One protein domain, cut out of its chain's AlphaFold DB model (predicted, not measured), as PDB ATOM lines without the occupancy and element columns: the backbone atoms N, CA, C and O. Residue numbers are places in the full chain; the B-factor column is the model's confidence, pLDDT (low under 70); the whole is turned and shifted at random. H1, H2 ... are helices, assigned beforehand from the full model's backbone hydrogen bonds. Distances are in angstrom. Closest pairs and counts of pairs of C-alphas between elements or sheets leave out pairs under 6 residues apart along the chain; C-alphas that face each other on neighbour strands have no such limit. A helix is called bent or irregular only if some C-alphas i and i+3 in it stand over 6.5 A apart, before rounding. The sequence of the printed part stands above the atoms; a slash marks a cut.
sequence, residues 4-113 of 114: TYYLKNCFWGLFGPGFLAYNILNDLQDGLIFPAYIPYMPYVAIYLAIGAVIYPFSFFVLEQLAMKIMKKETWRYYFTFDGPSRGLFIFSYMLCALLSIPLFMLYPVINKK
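This is residues 4 to 113 of the 114 residues of an uncharacterized protein of Hafnia alvei FB1 (UniProt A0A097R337). The long helix H2 runs through the middle, with the bent helix H1 folded back along one side of it as a helical hairpin. H4 crosses the later half of H2, H5 continues from H4 on the side of H2 away from H1, and short H3 sits beyond the last residues of H2. The printed part has 110 residues with five named helices in the order H1 to H5 and no named strand, class all helix. It is loose, with a radius of gyration of the C-alphas of 17.5 A, and elongated, spanning 53 by 30 by 18 A.

Find C-alpha 38 at (6.341, -61.836, -33.483); from there H2, residues 38 to 66, runs 42.2 A, with a kink of 33 degrees near residue 55. It is irregular, C-alphas 39 and 42 being 7.2 A apart. H1, residues 4 to 29, begins at (-19.604, -35.282, -26.586); by its hydrogen bonds it was assigned as one helix, but it is bent, with C-alphas 13 and 16 6.6 A apart. Its arms are H1a, residues 4 to 13, and H1b, residues 16 to 29, 20.2 A long. H3 is residues 72 to 78, H4 residues 87 to 99, 18.7 A, and H5 residues 101 to 111, ending at (2.805, -68.827, -22.986).

H2 touches H1b at a shallow tilt of 9 degrees, opposite ways; their closest C-alphas, Pro 17 and Leu 48, are 5.1 A apart. With residues 51 to 62 alone, H2 touches H4 at a steep tilt of 49 degrees, closest at the C-alphas of Ser 58 and Ser 92, 5.3 A. H5 is close to H2 but not clearly touching, with the C-alphas of Tyr 47 and Leu 103 closest at 6.8 A. H3 and H4 are apart. Every O i to N i+4 pair is within hydrogen-bond range in H1a, H1b, H3 and H4, against 20 of 25 in H2 and 4 of 7 in H5.

The C-alphas farthest apart, Gly 31 and Lys 71, are 54.8 A apart. The printed part has no cut and no long link. The model's pLDDT is under 70 at residue 4, residues 33 to 38, residues 79 to 87, residue 104 and residues 106 to 113.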
ATOM      1  N   THR A   4     -20.917 -35.853 -26.259       68.38
ATOM      2  CA  THR A   4     -19.604 -35.282 -26.586       68.38
ATOM      3  C   THR A   4     -18.507 -35.578 -25.557       68.38
ATOM      4  O   THR A   4     -17.352 -35.730 -25.944       68.38
ATOM      5  N   TYR A   5     -18.837 -35.694 -24.267       70.44
ATOM      6  CA  TYR A   5     -17.867 -36.011 -23.211       70.44
ATOM      7  C   TYR A   5     -17.341 -37.446 -23.349       70.44
ATOM      8  O   TYR A   5     -16.132 -37.671 -23.354       70.44
ATOM      9  N   TYR A   6     -18.242 -38.412 -23.537       70.06
ATOM     10  CA  TYR A   6     -17.851 -39.809 -23.727       70.06
ATOM     11  C   TYR A   6     -17.160 -40.029 -25.067       70.06
ATOM     12  O   TYR A   6     -16.158 -40.730 -25.106       70.06
ATOM     13  N   LEU A   7     -17.625 -39.382 -26.142       73.81
ATOM     14  CA  LEU A   7     -16.966 -39.446 -27.450       73.81
ATOM     15  C   LEU A   7     -15.514 -38.963 -27.388       73.81
ATOM     16  O   LEU A   7     -14.634 -39.610 -27.949       73.81
ATOM     17  N   LYS A   8     -15.239 -37.871 -26.660       73.44
ATOM     18  CA  LYS A   8     -13.864 -37.405 -26.433       73.44
ATOM     19  C   LYS A   8     -13.034 -38.429 -25.660       73.44
ATOM     20  O   LYS A   8     -11.899 -38.688 -26.043       73.44
ATOM     21  N   ASN A   9     -13.580 -39.042 -24.611       74.69
ATOM     22  CA  ASN A   9     -12.855 -40.069 -23.858       74.69
ATOM     23  C   ASN A   9     -12.633 -41.352 -24.673       74.69
ATOM     24  O   ASN A   9     -11.572 -41.958 -24.556       74.69
ATOM     25  N   CYS A  10     -13.570 -41.734 -25.544       77.38
ATOM     26  CA  CYS A  10     -13.369 -42.814 -26.512       77.38
ATOM     27  C   CYS A  10     -12.263 -42.465 -27.512       77.38
ATOM     28  O   CYS A  10     -11.420 -43.306 -27.799       77.38
ATOM     29  N   PHE A  11     -12.224 -41.222 -28.001       76.62
ATOM     30  CA  PHE A  11     -11.164 -40.758 -28.895       76.62
ATOM     31  C   PHE A  11      -9.787 -40.849 -28.225       76.62
ATOM     32  O   PHE A  11      -8.873 -41.436 -28.792       76.62
ATOM     33  N   TRP A  12      -9.653 -40.357 -26.990       70.12
ATOM     34  CA  TRP A  12      -8.409 -40.469 -26.222       70.12
ATOM     35  C   TRP A  12      -8.038 -41.918 -25.886       70.12
ATOM     36  O   TRP A  12      -6.862 -42.272 -25.951       70.12
ATOM     37  N   GLY A  13      -9.031 -42.762 -25.594       71.88
ATOM     38  CA  GLY A  13      -8.842 -44.196 -25.383       71.88
ATOM     39  C   GLY A  13      -8.343 -44.927 -26.631       71.88
ATOM     40  O   GLY A  13      -7.547 -45.846 -26.508       71.88
ATOM     41  N   LEU A  14      -8.753 -44.499 -27.829       77.38
ATOM     42  CA  LEU A  14      -8.352 -45.100 -29.106       77.38
ATOM     43  C   LEU A  14      -7.047 -44.526 -29.668       77.38
ATOM     44  O   LEU A  14      -6.317 -45.241 -30.350       77.38
ATOM     45  N   PHE A  15      -6.735 -43.258 -29.389       77.56
ATOM     46  CA  PHE A  15      -5.594 -42.564 -29.989       77.56
ATOM     47  C   PHE A  15      -4.250 -43.209 -29.623       77.56
ATOM     48  O   PHE A  15      -3.447 -43.504 -30.505       77.56
ATOM     49  N   GLY A  16      -4.019 -43.485 -28.335       73.88
ATOM     50  CA  GLY A  16      -2.779 -44.120 -27.869       73.88
ATOM     51  C   GLY A  16      -2.571 -45.526 -28.450       73.88
ATOM     52  O   GLY A  16      -1.541 -45.777 -29.078       73.88
ATOM     53  N   PRO A  17      -3.549 -46.438 -28.306       77.25
ATOM     54  CA  PRO A  17      -3.473 -47.772 -28.886       77.25
ATOM     55  C   PRO A  17      -3.376 -47.781 -30.413       77.25
ATOM     56  O   PRO A  17      -2.635 -48.592 -30.963       77.25
ATOM     57  N   GLY A  18      -4.070 -46.865 -31.094       76.12
ATOM     58  CA  GLY A  18      -4.003 -46.708 -32.547       76.12
ATOM     59  C   GLY A  18      -2.623 -46.264 -33.034       76.12
ATOM     60  O   GLY A  18      -2.110 -46.824 -33.999       76.12
ATOM     61  N   PHE A  19      -1.983 -45.322 -32.335       75.12
ATOM     62  CA  PHE A  19      -0.616 -44.891 -32.642       75.12
ATOM     63  C   PHE A  19       0.405 -46.021 -32.446       75.12
ATOM     64  O   PHE A  19       1.269 -46.240 -33.292       75.12
ATOM     65  N   LEU A  20       0.281 -46.785 -31.356       76.38
ATOM     66  CA  LEU A  20       1.137 -47.948 -31.105       76.38
ATOM     67  C   LEU A  20       0.931 -49.049 -32.152       76.38
ATOM     68  O   LEU A  20       1.909 -49.591 -32.655       76.38
ATOM     69  N   ALA A  21      -0.318 -49.346 -32.516       77.50
ATOM     70  CA  ALA A  21      -0.625 -50.315 -33.564       77.50
ATOM     71  C   ALA A  21      -0.050 -49.891 -34.925       77.50
ATOM     72  O   ALA A  21       0.504 -50.726 -35.632       77.50
ATOM     73  N   TYR A  22      -0.130 -48.602 -35.269       76.81
ATOM     74  CA  TYR A  22       0.456 -48.054 -36.493       76.81
ATOM     75  C   TYR A  22       1.977 -48.248 -36.549       76.81
ATOM     76  O   TYR A  22       2.485 -48.746 -37.548       76.81
ATOM     77  N   ASN A  23       2.695 -47.937 -35.464       77.50
ATOM     78  CA  ASN A  23       4.146 -48.146 -35.411       77.50
ATOM     79  C   ASN A  23       4.513 -49.631 -35.512       77.50
ATOM     80  O   ASN A  23       5.407 -49.980 -36.270       77.50
ATOM     81  N   ILE A  24       3.775 -50.515 -34.829       76.06
ATOM     82  CA  ILE A  24       3.992 -51.968 -34.926       76.06
ATOM     83  C   ILE A  24       3.800 -52.465 -36.368       76.06
ATOM     84  O   ILE A  24       4.540 -53.338 -36.817       76.06
ATOM     85  N   LEU A  25       2.807 -51.935 -37.090       75.94
ATOM     86  CA  LEU A  25       2.548 -52.295 -38.485       75.94
ATOM     87  C   LEU A  25       3.610 -51.738 -39.442       75.94
ATOM     88  O   LEU A  25       4.019 -52.459 -40.349       75.94
ATOM     89  N   ASN A  26       4.083 -50.507 -39.230       77.62
ATOM     90  CA  ASN A  26       5.198 -49.947 -39.999       77.62
ATOM     91  C   ASN A  26       6.487 -50.747 -39.769       77.62
ATOM     92  O   ASN A  26       7.110 -51.181 -40.732       77.62
ATOM     93  N   ASP A  27       6.826 -51.050 -38.513       76.88
ATOM     94  CA  ASP A  27       7.999 -51.866 -38.180       76.88
ATOM     95  C   ASP A  27       7.899 -53.284 -38.786       76.88
ATOM     96  O   ASP A  27       8.918 -53.884 -39.145       76.88
ATOM     97  N   LEU A  28       6.675 -53.822 -38.932       74.19
ATOM     98  CA  LEU A  28       6.397 -55.083 -39.638       74.19
ATOM     99  C   LEU A  28       6.648 -54.986 -41.133       74.19
ATOM    100  O   LEU A  28       7.218 -55.911 -41.711       74.19
ATOM    101  N   GLN A  29       6.233 -53.884 -41.746       75.69
ATOM    102  CA  GLN A  29       6.425 -53.634 -43.164       75.69
ATOM    103  C   GLN A  29       7.906 -53.414 -43.511       75.69
ATOM    104  O   GLN A  29       8.364 -53.906 -44.541       75.69
ATOM    105  N   ASP A  30       8.657 -52.756 -42.627       81.06
ATOM    106  CA  ASP A  30      10.080 -52.451 -42.813       81.06
ATOM    107  C   ASP A  30      11.017 -53.604 -42.391       81.06
ATOM    108  O   ASP A  30      12.233 -53.523 -42.564       81.06
ATOM    109  N   GLY A  31      10.474 -54.702 -41.847       72.06
ATOM    110  CA  GLY A  31      11.252 -55.873 -41.424       72.06
ATOM    111  C   GLY A  31      12.131 -55.633 -40.189       72.06
ATOM    112  O   GLY A  31      13.045 -56.414 -39.923       72.06
ATOM    113  N   LEU A  32      11.855 -54.572 -39.423       72.50
ATOM    114  CA  LEU A  32      12.647 -54.125 -38.270       72.50
ATOM    115  C   LEU A  32      12.252 -54.806 -36.948       72.50
ATOM    116  O   LEU A  32      12.826 -54.521 -35.895       72.50
ATOM    117  N   ILE A  33      11.282 -55.722 -36.969       67.06
ATOM    118  CA  ILE A  33      10.808 -56.387 -35.752       67.06
ATOM    119  C   ILE A  33      11.823 -57.400 -35.236       67.06
ATOM    120  O   ILE A  33      12.238 -58.324 -35.936       67.06
ATOM    121  N   PHE A  34      12.104 -57.312 -33.936       61.97
ATOM    122  CA  PHE A  34      12.790 -58.365 -33.197       61.97
ATOM    123  C   PHE A  34      12.055 -59.714 -33.358       61.97
ATOM    124  O   PHE A  34      10.916 -59.831 -32.902       61.97
ATOM    125  N   PRO A  35      12.687 -60.772 -33.908       63.88
ATOM    126  CA  PRO A  35      12.034 -62.062 -34.183       63.88
ATOM    127  C   PRO A  35      11.362 -62.703 -32.959       63.88
ATOM    128  O   PRO A  35      10.372 -63.424 -33.077       63.88
ATOM    129  N   ALA A  36      11.871 -62.401 -31.761       64.38
ATOM    130  CA  ALA A  36      11.304 -62.839 -30.490       64.38
ATOM    131  C   ALA A  36       9.928 -62.216 -30.170       64.38
ATOM    132  O   ALA A  36       9.193 -62.772 -29.359       64.38
ATOM    133  N   TYR A  37       9.561 -61.095 -30.800       66.81
ATOM    134  CA  TYR A  37       8.341 -60.329 -30.523       66.81
ATOM    135  C   TYR A  37       7.128 -60.759 -31.365       66.81
ATOM    136  O   TYR A  37       5.991 -60.654 -30.914       66.81
ATOM    137  N   ILE A  38       7.365 -61.316 -32.557       68.44
ATOM    138  CA  ILE A  38       6.341 -61.836 -33.483       68.44
ATOM    139  C   ILE A  38       5.286 -62.726 -32.787       68.44
ATOM    140  O   ILE A  38       4.092 -62.478 -32.961       68.44
ATOM    141  N   PRO A  39       5.652 -63.719 -31.950       71.38
ATOM    142  CA  PRO A  39       4.659 -64.558 -31.271       71.38
ATOM    143  C   PRO A  39       3.808 -63.826 -30.223       71.38
ATOM    144  O   PRO A  39       2.746 -64.325 -29.858       71.38
ATOM    145  N   TYR A  40       4.239 -62.654 -29.748       71.56
ATOM    146  CA  TYR A  40       3.511 -61.845 -28.769       71.56
ATOM    147  C   TYR A  40       2.609 -60.789 -29.421       71.56
ATOM    148  O   TYR A  40       1.781 -60.196 -28.732       71.56
ATOM    149  N   MET A  41       2.691 -60.584 -30.740       73.25
ATOM    150  CA  MET A  41       1.849 -59.619 -31.458       73.25
ATOM    151  C   MET A  41       0.342 -59.790 -31.217       73.25
ATOM    152  O   MET A  41      -0.317 -58.782 -30.964       73.25
ATOM    153  N   PRO A  42      -0.233 -61.013 -31.210       73.12
ATOM    154  CA  PRO A  42      -1.653 -61.187 -30.909       73.12
ATOM    155  C   PRO A  42      -2.004 -60.755 -29.481       73.12
ATOM    156  O   PRO A  42      -3.051 -60.157 -29.253       73.12
ATOM    157  N   TYR A  43      -1.112 -61.012 -28.518       72.50
ATOM    158  CA  TYR A  43      -1.293 -60.584 -27.131       72.50
ATOM    159  C   TYR A  43      -1.271 -59.058 -27.016       72.50
ATOM    160  O   TYR A  43      -2.141 -58.471 -26.379       72.50
ATOM    161  N   VAL A  44      -0.319 -58.414 -27.692       76.12
ATOM    162  CA  VAL A  44      -0.194 -56.954 -27.739       76.12
ATOM    163  C   VAL A  44      -1.420 -56.329 -28.407       76.12
ATOM    164  O   VAL A  44      -1.975 -55.375 -27.876       76.12
ATOM    165  N   ALA A  45      -1.912 -56.898 -29.508       76.94
ATOM    166  CA  ALA A  45      -3.126 -56.430 -30.173       76.94
ATOM    167  C   ALA A  45      -4.364 -56.532 -29.263       76.94
ATOM    168  O   ALA A  45      -5.141 -55.584 -29.171       76.94
ATOM    169  N   ILE A  46      -4.523 -57.648 -28.543       77.12
ATOM    170  CA  ILE A  46      -5.612 -57.840 -27.573       77.12
ATOM    171  C   ILE A  46      -5.488 -56.842 -26.414       77.12
ATOM    172  O   ILE A  46      -6.485 -56.240 -26.013       77.12
ATOM    173  N   TYR A  47      -4.275 -56.627 -25.903       77.38
ATOM    174  CA  TYR A  47      -4.007 -55.651 -24.850       77.38
ATOM    175  C   TYR A  47      -4.370 -54.227 -25.289       77.38
ATOM    176  O   TYR A  47      -5.058 -53.513 -24.562       77.38
ATOM    177  N   LEU A  48      -3.976 -53.834 -26.503       79.94
ATOM    178  CA  LEU A  48      -4.283 -52.527 -27.083       79.94
ATOM    179  C   LEU A  48      -5.790 -52.347 -27.325       79.94
ATOM    180  O   LEU A  48      -6.348 -51.312 -26.960       79.94
ATOM    181  N   ALA A  49      -6.463 -53.359 -27.877       80.25
ATOM    182  CA  ALA A  49      -7.899 -53.320 -28.147       80.25
ATOM    183  C   ALA A  49      -8.725 -53.226 -26.857       80.25
ATOM    184  O   ALA A  49      -9.639 -52.410 -26.754       80.25
ATOM    185  N   ILE A  50      -8.385 -54.033 -25.850       80.81
ATOM    186  CA  ILE A  50      -9.089 -54.016 -24.567       80.81
ATOM    187  C   ILE A  50      -8.754 -52.729 -23.799       80.81
ATOM    188  O   ILE A  50      -9.658 -52.101 -23.250       80.81
ATOM    189  N   GLY A  51      -7.499 -52.270 -23.825       77.38
ATOM    190  CA  GLY A  51      -7.083 -50.996 -23.232       77.38
ATOM    191  C   GLY A  51      -7.854 -49.796 -23.794       77.38
ATOM    192  O   GLY A  51      -8.292 -48.932 -23.029       77.38
ATOM    193  N   ALA A  52      -8.115 -49.792 -25.105       80.50
ATOM    194  CA  ALA A  52      -8.888 -48.742 -25.762       80.50
ATOM    195  C   ALA A  52     -10.343 -48.645 -25.275       80.50
ATOM    196  O   ALA A  52     -10.917 -47.556 -25.257       80.50
ATOM    197  N   VAL A  53     -10.934 -49.768 -24.853       82.19
ATOM    198  CA  VAL A  53     -12.304 -49.835 -24.318       82.19
ATOM    199  C   VAL A  53     -12.330 -49.585 -22.809       82.19
ATOM    200  O   VAL A  53     -13.228 -48.908 -22.306       82.19
ATOM    201  N   ILE A  54     -11.328 -50.081 -22.077       82.69
ATOM    202  CA  ILE A  54     -11.210 -49.918 -20.622       82.69
ATOM    203  C   ILE A  54     -11.149 -48.437 -20.236       82.69
ATOM    204  O   ILE A  54     -11.744 -48.044 -19.231       82.69
ATOM    205  N   TYR A  55     -10.463 -47.605 -21.024       79.94
ATOM    206  CA  TYR A  55     -10.318 -46.183 -20.722       79.94
ATOM    207  C   TYR A  55     -11.665 -45.435 -20.649       79.94
ATOM    208  O   TYR A  55     -12.008 -44.969 -19.560       79.94
ATOM    209  N   PRO A  56     -12.497 -45.357 -21.708       79.06
ATOM    210  CA  PRO A  56     -13.809 -44.713 -21.620       79.06
ATOM    211  C   PRO A  56     -14.756 -45.420 -20.637       79.06
ATOM    212  O   PRO A  56     -15.555 -44.756 -19.972       79.06
ATOM    213  N   PHE A  57     -14.640 -46.743 -20.489       82.31
ATOM    214  CA  PHE A  57     -15.444 -47.505 -19.535       82.31
ATOM    215  C   PHE A  57     -15.138 -47.130 -18.076       82.31
ATOM    216  O   PHE A  57     -16.058 -47.015 -17.269       82.31
ATOM    217  N   SER A  58     -13.875 -46.856 -17.736       83.38
ATOM    218  CA  SER A  58     -13.483 -46.434 -16.385       83.38
ATOM    219  C   SER A  58     -14.160 -45.125 -15.960       83.38
ATOM    220  O   SER A  58     -14.664 -45.026 -14.842       83.38
ATOM    221  N   PHE A  59     -14.267 -44.150 -16.870       80.12
ATOM    222  CA  PHE A  59     -14.972 -42.890 -16.623       80.12
ATOM    223  C   PHE A  59     -16.477 -43.094 -16.459       80.12
ATOM    224  O   PHE A  59     -17.090 -42.451 -15.608       80.12
ATOM    225  N   PHE A  60     -17.068 -44.001 -17.240       82.31
ATOM    226  CA  PHE A  60     -18.478 -44.349 -17.097       82.31
ATOM    227  C   PHE A  60     -18.765 -44.990 -15.734       82.31
ATOM    228  O   PHE A  60     -19.680 -44.563 -15.031       82.31
ATOM    229  N   VAL A  61     -17.960 -45.974 -15.323       83.75
ATOM    230  CA  VAL A  61     -18.108 -46.639 -14.019       83.75
ATOM    231  C   VAL A  61     -17.910 -45.646 -12.874       83.75
ATOM    232  O   VAL A  61     -18.697 -45.653 -11.928       83.75
ATOM    233  N   LEU A  62     -16.917 -44.757 -12.968       84.00
ATOM    234  CA  LEU A  62     -16.703 -43.709 -11.969       84.00
ATOM    235  C   LEU A  62     -17.895 -42.781 -11.829       84.00
ATOM    236  O   LEU A  62     -18.291 -42.490 -10.706       84.00
ATOM    237  N   GLU A  63     -18.485 -42.342 -12.939       82.12
ATOM    238  CA  GLU A  63     -19.681 -41.506 -12.884       82.12
ATOM    239  C   GLU A  63     -20.841 -42.256 -12.229       82.12
ATOM    240  O   GLU A  63     -21.484 -41.711 -11.339       82.12
ATOM    241  N   GLN A  64     -21.091 -43.516 -12.597       83.88
ATOM    242  CA  GLN A  64     -22.169 -44.307 -11.992       83.88
ATOM    243  C   GLN A  64     -21.969 -44.511 -10.483       83.88
ATOM    244  O   GLN A  64     -22.930 -44.442  -9.717       83.88
ATOM    245  N   LEU A  65     -20.730 -44.744 -10.039       83.75
ATOM    246  CA  LEU A  65     -20.400 -44.869  -8.618       83.75
ATOM    247  C   LEU A  65     -20.532 -43.533  -7.888       83.75
ATOM    248  O   LEU A  65     -21.131 -43.476  -6.816       83.75
ATOM    249  N   ALA A  66     -20.032 -42.452  -8.481       81.94
ATOM    250  CA  ALA A  66     -20.126 -41.119  -7.911       81.94
ATOM    251  C   ALA A  66     -21.584 -40.668  -7.786       81.94
ATOM    252  O   ALA A  66     -21.985 -40.180  -6.739       81.94
ATOM    253  N   MET A  67     -22.424 -40.921  -8.788       82.31
ATOM    254  CA  MET A  67     -23.849 -40.567  -8.770       82.31
ATOM    255  C   MET A  67     -24.650 -41.252  -7.647       82.31
ATOM    256  O   MET A  67     -25.740 -40.787  -7.322       82.31
ATOM    257  N   LYS A  68     -24.123 -42.320  -7.026       84.56
ATOM    258  CA  LYS A  68     -24.711 -42.932  -5.818       84.56
ATOM    259  C   LYS A  68     -24.403 -42.164  -4.530       84.56
ATOM    260  O   LYS A  68     -25.105 -42.345  -3.543       84.56
ATOM    261  N   ILE A  69     -23.350 -41.348  -4.526       83.19
ATOM    262  CA  ILE A  69     -22.809 -40.682  -3.331       83.19
ATOM    263  C   ILE A  69     -22.992 -39.161  -3.418       83.19
ATOM    264  O   ILE A  69     -23.282 -38.509  -2.419       83.19
ATOM    265  N   MET A  70     -22.845 -38.580  -4.609       80.94
ATOM    266  CA  MET A  70     -22.866 -37.138  -4.835       80.94
ATOM    267  C   MET A  70     -23.950 -36.705  -5.822       80.94
ATOM    268  O   MET A  70     -24.353 -37.434  -6.727       80.94
ATOM    269  N   LYS A  71     -24.399 -35.454  -5.664       82.88
ATOM    270  CA  LYS A  71     -25.368 -34.830  -6.567       82.88
ATOM    271  C   LYS A  71     -24.757 -34.615  -7.954       82.88
ATOM    272  O   LYS A  71     -23.596 -34.226  -8.099       82.88
ATOM    273  N   LYS A  72     -25.597 -34.770  -8.979       78.25
ATOM    274  CA  LYS A  72     -25.243 -34.586 -10.398       78.25
ATOM    275  C   LYS A  72     -24.617 -33.221 -10.696       78.25
ATOM    276  O   LYS A  72     -23.732 -33.114 -11.537       78.25
ATOM    277  N   GLU A  73     -25.082 -32.182 -10.011       77.44
ATOM    278  CA  GLU A  73     -24.601 -30.803 -10.147       77.44
ATOM    279  C   GLU A  73     -23.155 -30.662  -9.667       77.44
ATOM    280  O   GLU A  73     -22.321 -30.100 -10.373       77.44
ATOM    281  N   THR A  74     -22.837 -31.257  -8.516       76.88
ATOM    282  CA  THR A  74     -21.484 -31.288  -7.956       76.88
ATOM    283  C   THR A  74     -20.532 -32.044  -8.882       76.88
ATOM    284  O   THR A  74     -19.409 -31.601  -9.105       76.88
ATOM    285  N   TRP A  75     -20.994 -33.143  -9.490       77.69
ATOM    286  CA  TRP A  75     -20.192 -33.895 -10.458       77.69
ATOM    287  C   TRP A  75     -19.868 -33.034 -11.673       77.69
ATOM    288  O   TRP A  75     -18.722 -32.920 -12.098       77.69
ATOM    289  N   ARG A  76     -20.890 -32.347 -12.182       73.88
ATOM    290  CA  ARG A  76     -20.769 -31.493 -13.356       73.88
ATOM    291  C   ARG A  76     -19.858 -30.288 -13.123       73.88
ATOM    292  O   ARG A  76     -19.203 -29.873 -14.069       73.88
ATOM    293  N   TYR A  77     -19.816 -29.748 -11.907       73.50
ATOM    294  CA  TYR A  77     -18.992 -28.588 -11.566       73.50
ATOM    295  C   TYR A  77     -17.506 -28.940 -11.397       73.50
ATOM    296  O   TYR A  77     -16.643 -28.224 -11.891       73.50
ATOM    297  N   TYR A  78     -17.195 -30.057 -10.732       71.06
ATOM    298  CA  TYR A  78     -15.811 -30.400 -10.386       71.06
ATOM    299  C   TYR A  78     -15.116 -31.327 -11.387       71.06
ATOM    300  O   TYR A  78     -13.897 -31.244 -11.538       71.06
ATOM    301  N   PHE A  79     -15.871 -32.206 -12.049       68.38
ATOM    302  CA  PHE A  79     -15.347 -33.371 -12.773       68.38
ATOM    303  C   PHE A  79     -15.660 -33.357 -14.279       68.38
ATOM    304  O   PHE A  79     -15.551 -34.375 -14.961       68.38
ATOM    305  N   THR A  80     -16.064 -32.208 -14.824       65.31
ATOM    306  CA  THR A  80     -16.096 -31.976 -16.277       65.31
ATOM    307  C   THR A  80     -14.720 -31.574 -16.807       65.31
ATOM    308  O   THR A  80     -13.796 -31.324 -16.041       65.31
ATOM    309  N   PHE A  81     -14.579 -31.519 -18.135       59.00
ATOM    310  CA  PHE A  81     -13.321 -31.194 -18.821       59.00
ATOM    311  C   PHE A  81     -12.746 -29.821 -18.425       59.00
ATOM    312  O   PHE A  81     -11.532 -29.659 -18.381       59.00
ATOM    313  N   ASP A  82     -13.625 -28.870 -18.093       60.44
ATOM    314  CA  ASP A  82     -13.279 -27.519 -17.622       60.44
ATOM    315  C   ASP A  82     -13.281 -27.412 -16.083       60.44
ATOM    316  O   ASP A  82     -13.083 -26.337 -15.516       60.44
ATOM    317  N   GLY A  83     -13.542 -28.526 -15.392       61.44
ATOM    318  CA  GLY A  83     -13.569 -28.603 -13.941       61.44
ATOM    319  C   GLY A  83     -12.156 -28.547 -13.342       61.44
ATOM    320  O   GLY A  83     -11.200 -29.058 -13.927       61.44
ATOM    321  N   PRO A  84     -11.991 -27.978 -12.136       55.53
ATOM    322  CA  PRO A  84     -10.679 -27.791 -11.516       55.53
ATOM    323  C   PRO A  84     -10.013 -29.100 -11.060       55.53
ATOM    324  O   PRO A  84      -8.832 -29.103 -10.703       55.53
ATOM    325  N   SER A  85     -10.740 -30.222 -11.022       59.72
ATOM    326  CA  SER A  85     -10.232 -31.448 -10.411       59.72
ATOM    327  C   SER A  85      -9.520 -32.363 -11.417       59.72
ATOM    328  O   SER A  85     -10.112 -33.141 -12.162       59.72
ATOM    329  N   ARG A  86      -8.184 -32.348 -11.367       63.47
ATOM    330  CA  ARG A  86      -7.338 -33.365 -12.025       63.47
ATOM    331  C   ARG A  86      -7.409 -34.738 -11.340       63.47
ATOM    332  O   ARG A  86      -6.933 -35.724 -11.890       63.47
ATOM    333  N   GLY A  87      -8.018 -34.818 -10.152       66.00
ATOM    334  CA  GLY A  87      -8.135 -36.052  -9.371       66.00
ATOM    335  C   GLY A  87      -8.932 -37.154 -10.074       66.00
ATOM    336  O   GLY A  87      -8.627 -38.328  -9.883       66.00
ATOM    337  N   LEU A  88      -9.886 -36.797 -10.946       71.56
ATOM    338  CA  LEU A  88     -10.673 -37.776 -11.706       71.56
ATOM    339  C   LEU A  88      -9.799 -38.705 -12.549       71.56
ATOM    340  O   LEU A  88     -10.077 -39.895 -12.646       71.56
ATOM    341  N   PHE A  89      -8.731 -38.150 -13.119       70.94
ATOM    342  CA  PHE A  89      -7.788 -38.888 -13.946       70.94
ATOM    343  C   PHE A  89      -7.053 -39.969 -13.145       70.94
ATOM    344  O   PHE A  89      -6.819 -41.066 -13.641       70.94
ATOM    345  N   ILE A  90      -6.726 -39.691 -11.878       74.38
ATOM    346  CA  ILE A  90      -6.059 -40.662 -10.999       74.38
ATOM    347  C   ILE A  90      -7.009 -41.827 -10.709       74.38
ATOM    348  O   ILE A  90      -6.630 -42.986 -10.865       74.38
ATOM    349  N   PHE A  91      -8.264 -41.534 -10.359       78.06
ATOM    350  CA  PHE A  91      -9.262 -42.572 -10.103       78.06
ATOM    351  C   PHE A  91      -9.576 -43.399 -11.354       78.06
ATOM    352  O   PHE A  91      -9.719 -44.620 -11.254       78.06
ATOM    353  N   SER A  92      -9.656 -42.768 -12.533       77.50
ATOM    354  CA  SER A  92      -9.905 -43.487 -13.787       77.50
ATOM    355  C   SER A  92      -8.734 -44.402 -14.116       77.50
ATOM    356  O   SER A  92      -8.939 -45.565 -14.443       77.50
ATOM    357  N   TYR A  93      -7.504 -43.919 -13.933       76.62
ATOM    358  CA  TYR A  93      -6.296 -44.699 -14.163       76.62
ATOM    359  C   TYR A  93      -6.183 -45.904 -13.217       76.62
ATOM    360  O   TYR A  93      -5.882 -47.009 -13.667       76.62
ATOM    361  N   MET A  94      -6.495 -45.734 -11.926       82.44
ATOM    362  CA  MET A  94      -6.537 -46.849 -10.968       82.44
ATOM    363  C   MET A  94      -7.567 -47.914 -11.375       82.44
ATOM    364  O   MET A  94      -7.276 -49.109 -11.313       82.44
ATOM    365  N   LEU A  95      -8.748 -47.500 -11.846       82.50
ATOM    366  CA  LEU A  95      -9.757 -48.419 -12.379       82.50
ATOM    367  C   LEU A  95      -9.303 -49.105 -13.667       82.50
ATOM    368  O   LEU A  95      -9.529 -50.303 -13.817       82.50
ATOM    369  N   CYS A  96      -8.633 -48.390 -14.573       80.62
ATOM    370  CA  CYS A  96      -8.048 -48.993 -15.766       80.62
ATOM    371  C   CYS A  96      -7.010 -50.063 -15.407       80.62
ATOM    372  O   CYS A  96      -7.010 -51.135 -16.010       80.62
ATOM    373  N   ALA A  97      -6.158 -49.803 -14.410       78.50
ATOM    374  CA  ALA A  97      -5.166 -50.763 -13.935       78.50
ATOM    375  C   ALA A  97      -5.828 -52.018 -13.342       78.50
ATOM    376  O   ALA A  97      -5.462 -53.132 -13.712       78.50
ATOM    377  N   LEU A  98      -6.855 -51.849 -12.501       82.00
ATOM    378  CA  LEU A  98      -7.651 -52.951 -11.943       82.00
ATOM    379  C   LEU A  98      -8.353 -53.778 -13.030       82.00
ATOM    380  O   LEU A  98      -8.279 -55.005 -13.020       82.00
ATOM    381  N   LEU A  99      -8.995 -53.118 -13.996       79.31
ATOM    382  CA  LEU A  99      -9.688 -53.774 -15.112       79.31
ATOM    383  C   LEU A  99      -8.726 -54.490 -16.067       79.31
ATOM    384  O   LEU A  99      -9.144 -55.391 -16.790       79.31
ATOM    385  N   SER A 100      -7.444 -54.121 -16.050       76.56
ATOM    386  CA  SER A 100      -6.391 -54.767 -16.836       76.56
ATOM    387  C   SER A 100      -5.775 -55.991 -16.140       76.56
ATOM    388  O   SER A 100      -5.028 -56.732 -16.767       76.56
ATOM    389  N   ILE A 101      -6.094 -56.277 -14.872       78.06
ATOM    390  CA  ILE A 101      -5.576 -57.459 -14.151       78.06
ATOM    391  C   ILE A 101      -5.866 -58.791 -14.882       78.06
ATOM    392  O   ILE A 101      -4.941 -59.597 -15.024       78.06
ATOM    393  N   PRO A 102      -7.080 -59.042 -15.416       73.56
ATOM    394  CA  PRO A 102      -7.365 -60.268 -16.164       73.56
ATOM    395  C   PRO A 102      -6.496 -60.430 -17.423       73.56
ATOM    396  O   PRO A 102      -6.119 -61.546 -17.770       73.56
ATOM    397  N   LEU A 103      -6.118 -59.325 -18.081       70.81
ATOM    398  CA  LEU A 103      -5.213 -59.336 -19.240       70.81
ATOM    399  C   LEU A 103      -3.806 -59.816 -18.869       70.81
ATOM    400  O   LEU A 103      -3.171 -60.535 -19.645       70.81
ATOM    401  N   PHE A 104      -3.315 -59.451 -17.682       69.06
ATOM    402  CA  PHE A 104      -2.024 -59.931 -17.188       69.06
ATOM    403  C   PHE A 104      -2.064 -61.425 -16.846       69.06
ATOM    404  O   PHE A 104      -1.084 -62.132 -17.070       69.06
ATOM    405  N   MET A 105      -3.207 -61.942 -16.385       71.94
ATOM    406  CA  MET A 105      -3.381 -63.376 -16.119       71.94
ATOM    407  C   MET A 105      -3.494 -64.229 -17.394       71.94
ATOM    408  O   MET A 105      -3.167 -65.414 -17.364       71.94
ATOM    409  N   LEU A 106      -3.907 -63.647 -18.528       67.38
ATOM    410  CA  LEU A 106      -3.945 -64.343 -19.823       67.38
ATOM    411  C   LEU A 106      -2.545 -64.597 -20.407       67.38
ATOM    412  O   LEU A 106      -2.362 -65.567 -21.145       67.38
ATOM    413  N   TYR A 107      -1.551 -63.780 -20.047       67.25
ATOM    414  CA  TYR A 107      -0.170 -63.908 -20.527       67.25
ATOM    415  C   TYR A 107       0.448 -65.299 -20.267       67.25
ATOM    416  O   TYR A 107       0.867 -65.950 -21.228       67.25
ATOM    417  N   PRO A 108       0.466 -65.834 -19.024       64.81
ATOM    418  CA  PRO A 108       1.010 -67.166 -18.767       64.81
ATOM    419  C   PRO A 108       0.200 -68.290 -19.421       64.81
ATOM    420  O   PRO A 108       0.783 -69.311 -19.764       64.81
ATOM    421  N   VAL A 109      -1.112 -68.125 -19.637       63.88
ATOM    422  CA  VAL A 109      -1.959 -69.137 -20.302       63.88
ATOM    423  C   VAL A 109      -1.603 -69.275 -21.782       63.88
ATOM    424  O   VAL A 109      -1.542 -70.390 -22.299       63.88
ATOM    425  N   ILE A 110      -1.331 -68.155 -22.455       61.19
ATOM    426  CA  ILE A 110      -0.876 -68.140 -23.850       61.19
ATOM    427  C   ILE A 110       0.546 -68.706 -23.946       61.19
ATOM    428  O   ILE A 110       0.824 -69.511 -24.831       61.19
ATOM    429  N   ASN A 111       1.420 -68.358 -22.997       59.75
ATOM    430  CA  ASN A 111       2.805 -68.827 -22.986       59.75
ATOM    431  C   ASN A 111       2.937 -70.329 -22.655       59.75
ATOM    432  O   ASN A 111       3.890 -70.957 -23.093       59.75
ATOM    433  N   LYS A 112       1.984 -70.926 -21.918       55.12
ATOM    434  CA  LYS A 112       1.971 -72.367 -21.573       55.12
ATOM    435  C   LYS A 112       1.513 -73.292 -22.705       55.12
ATOM    436  O   LYS A 112       1.664 -74.502 -22.582       55.12
ATOM    437  N   LYS A 113       0.881 -72.754 -23.756       49.88
ATOM    438  CA  LYS A 113       0.439 -73.519 -24.939       49.88
ATOM    439  C   LYS A 113       1.534 -73.644 -26.011       49.88
ATOM    440  O   LYS A 113       1.237 -74.076 -27.124       49.88
TER     441      LYS A 113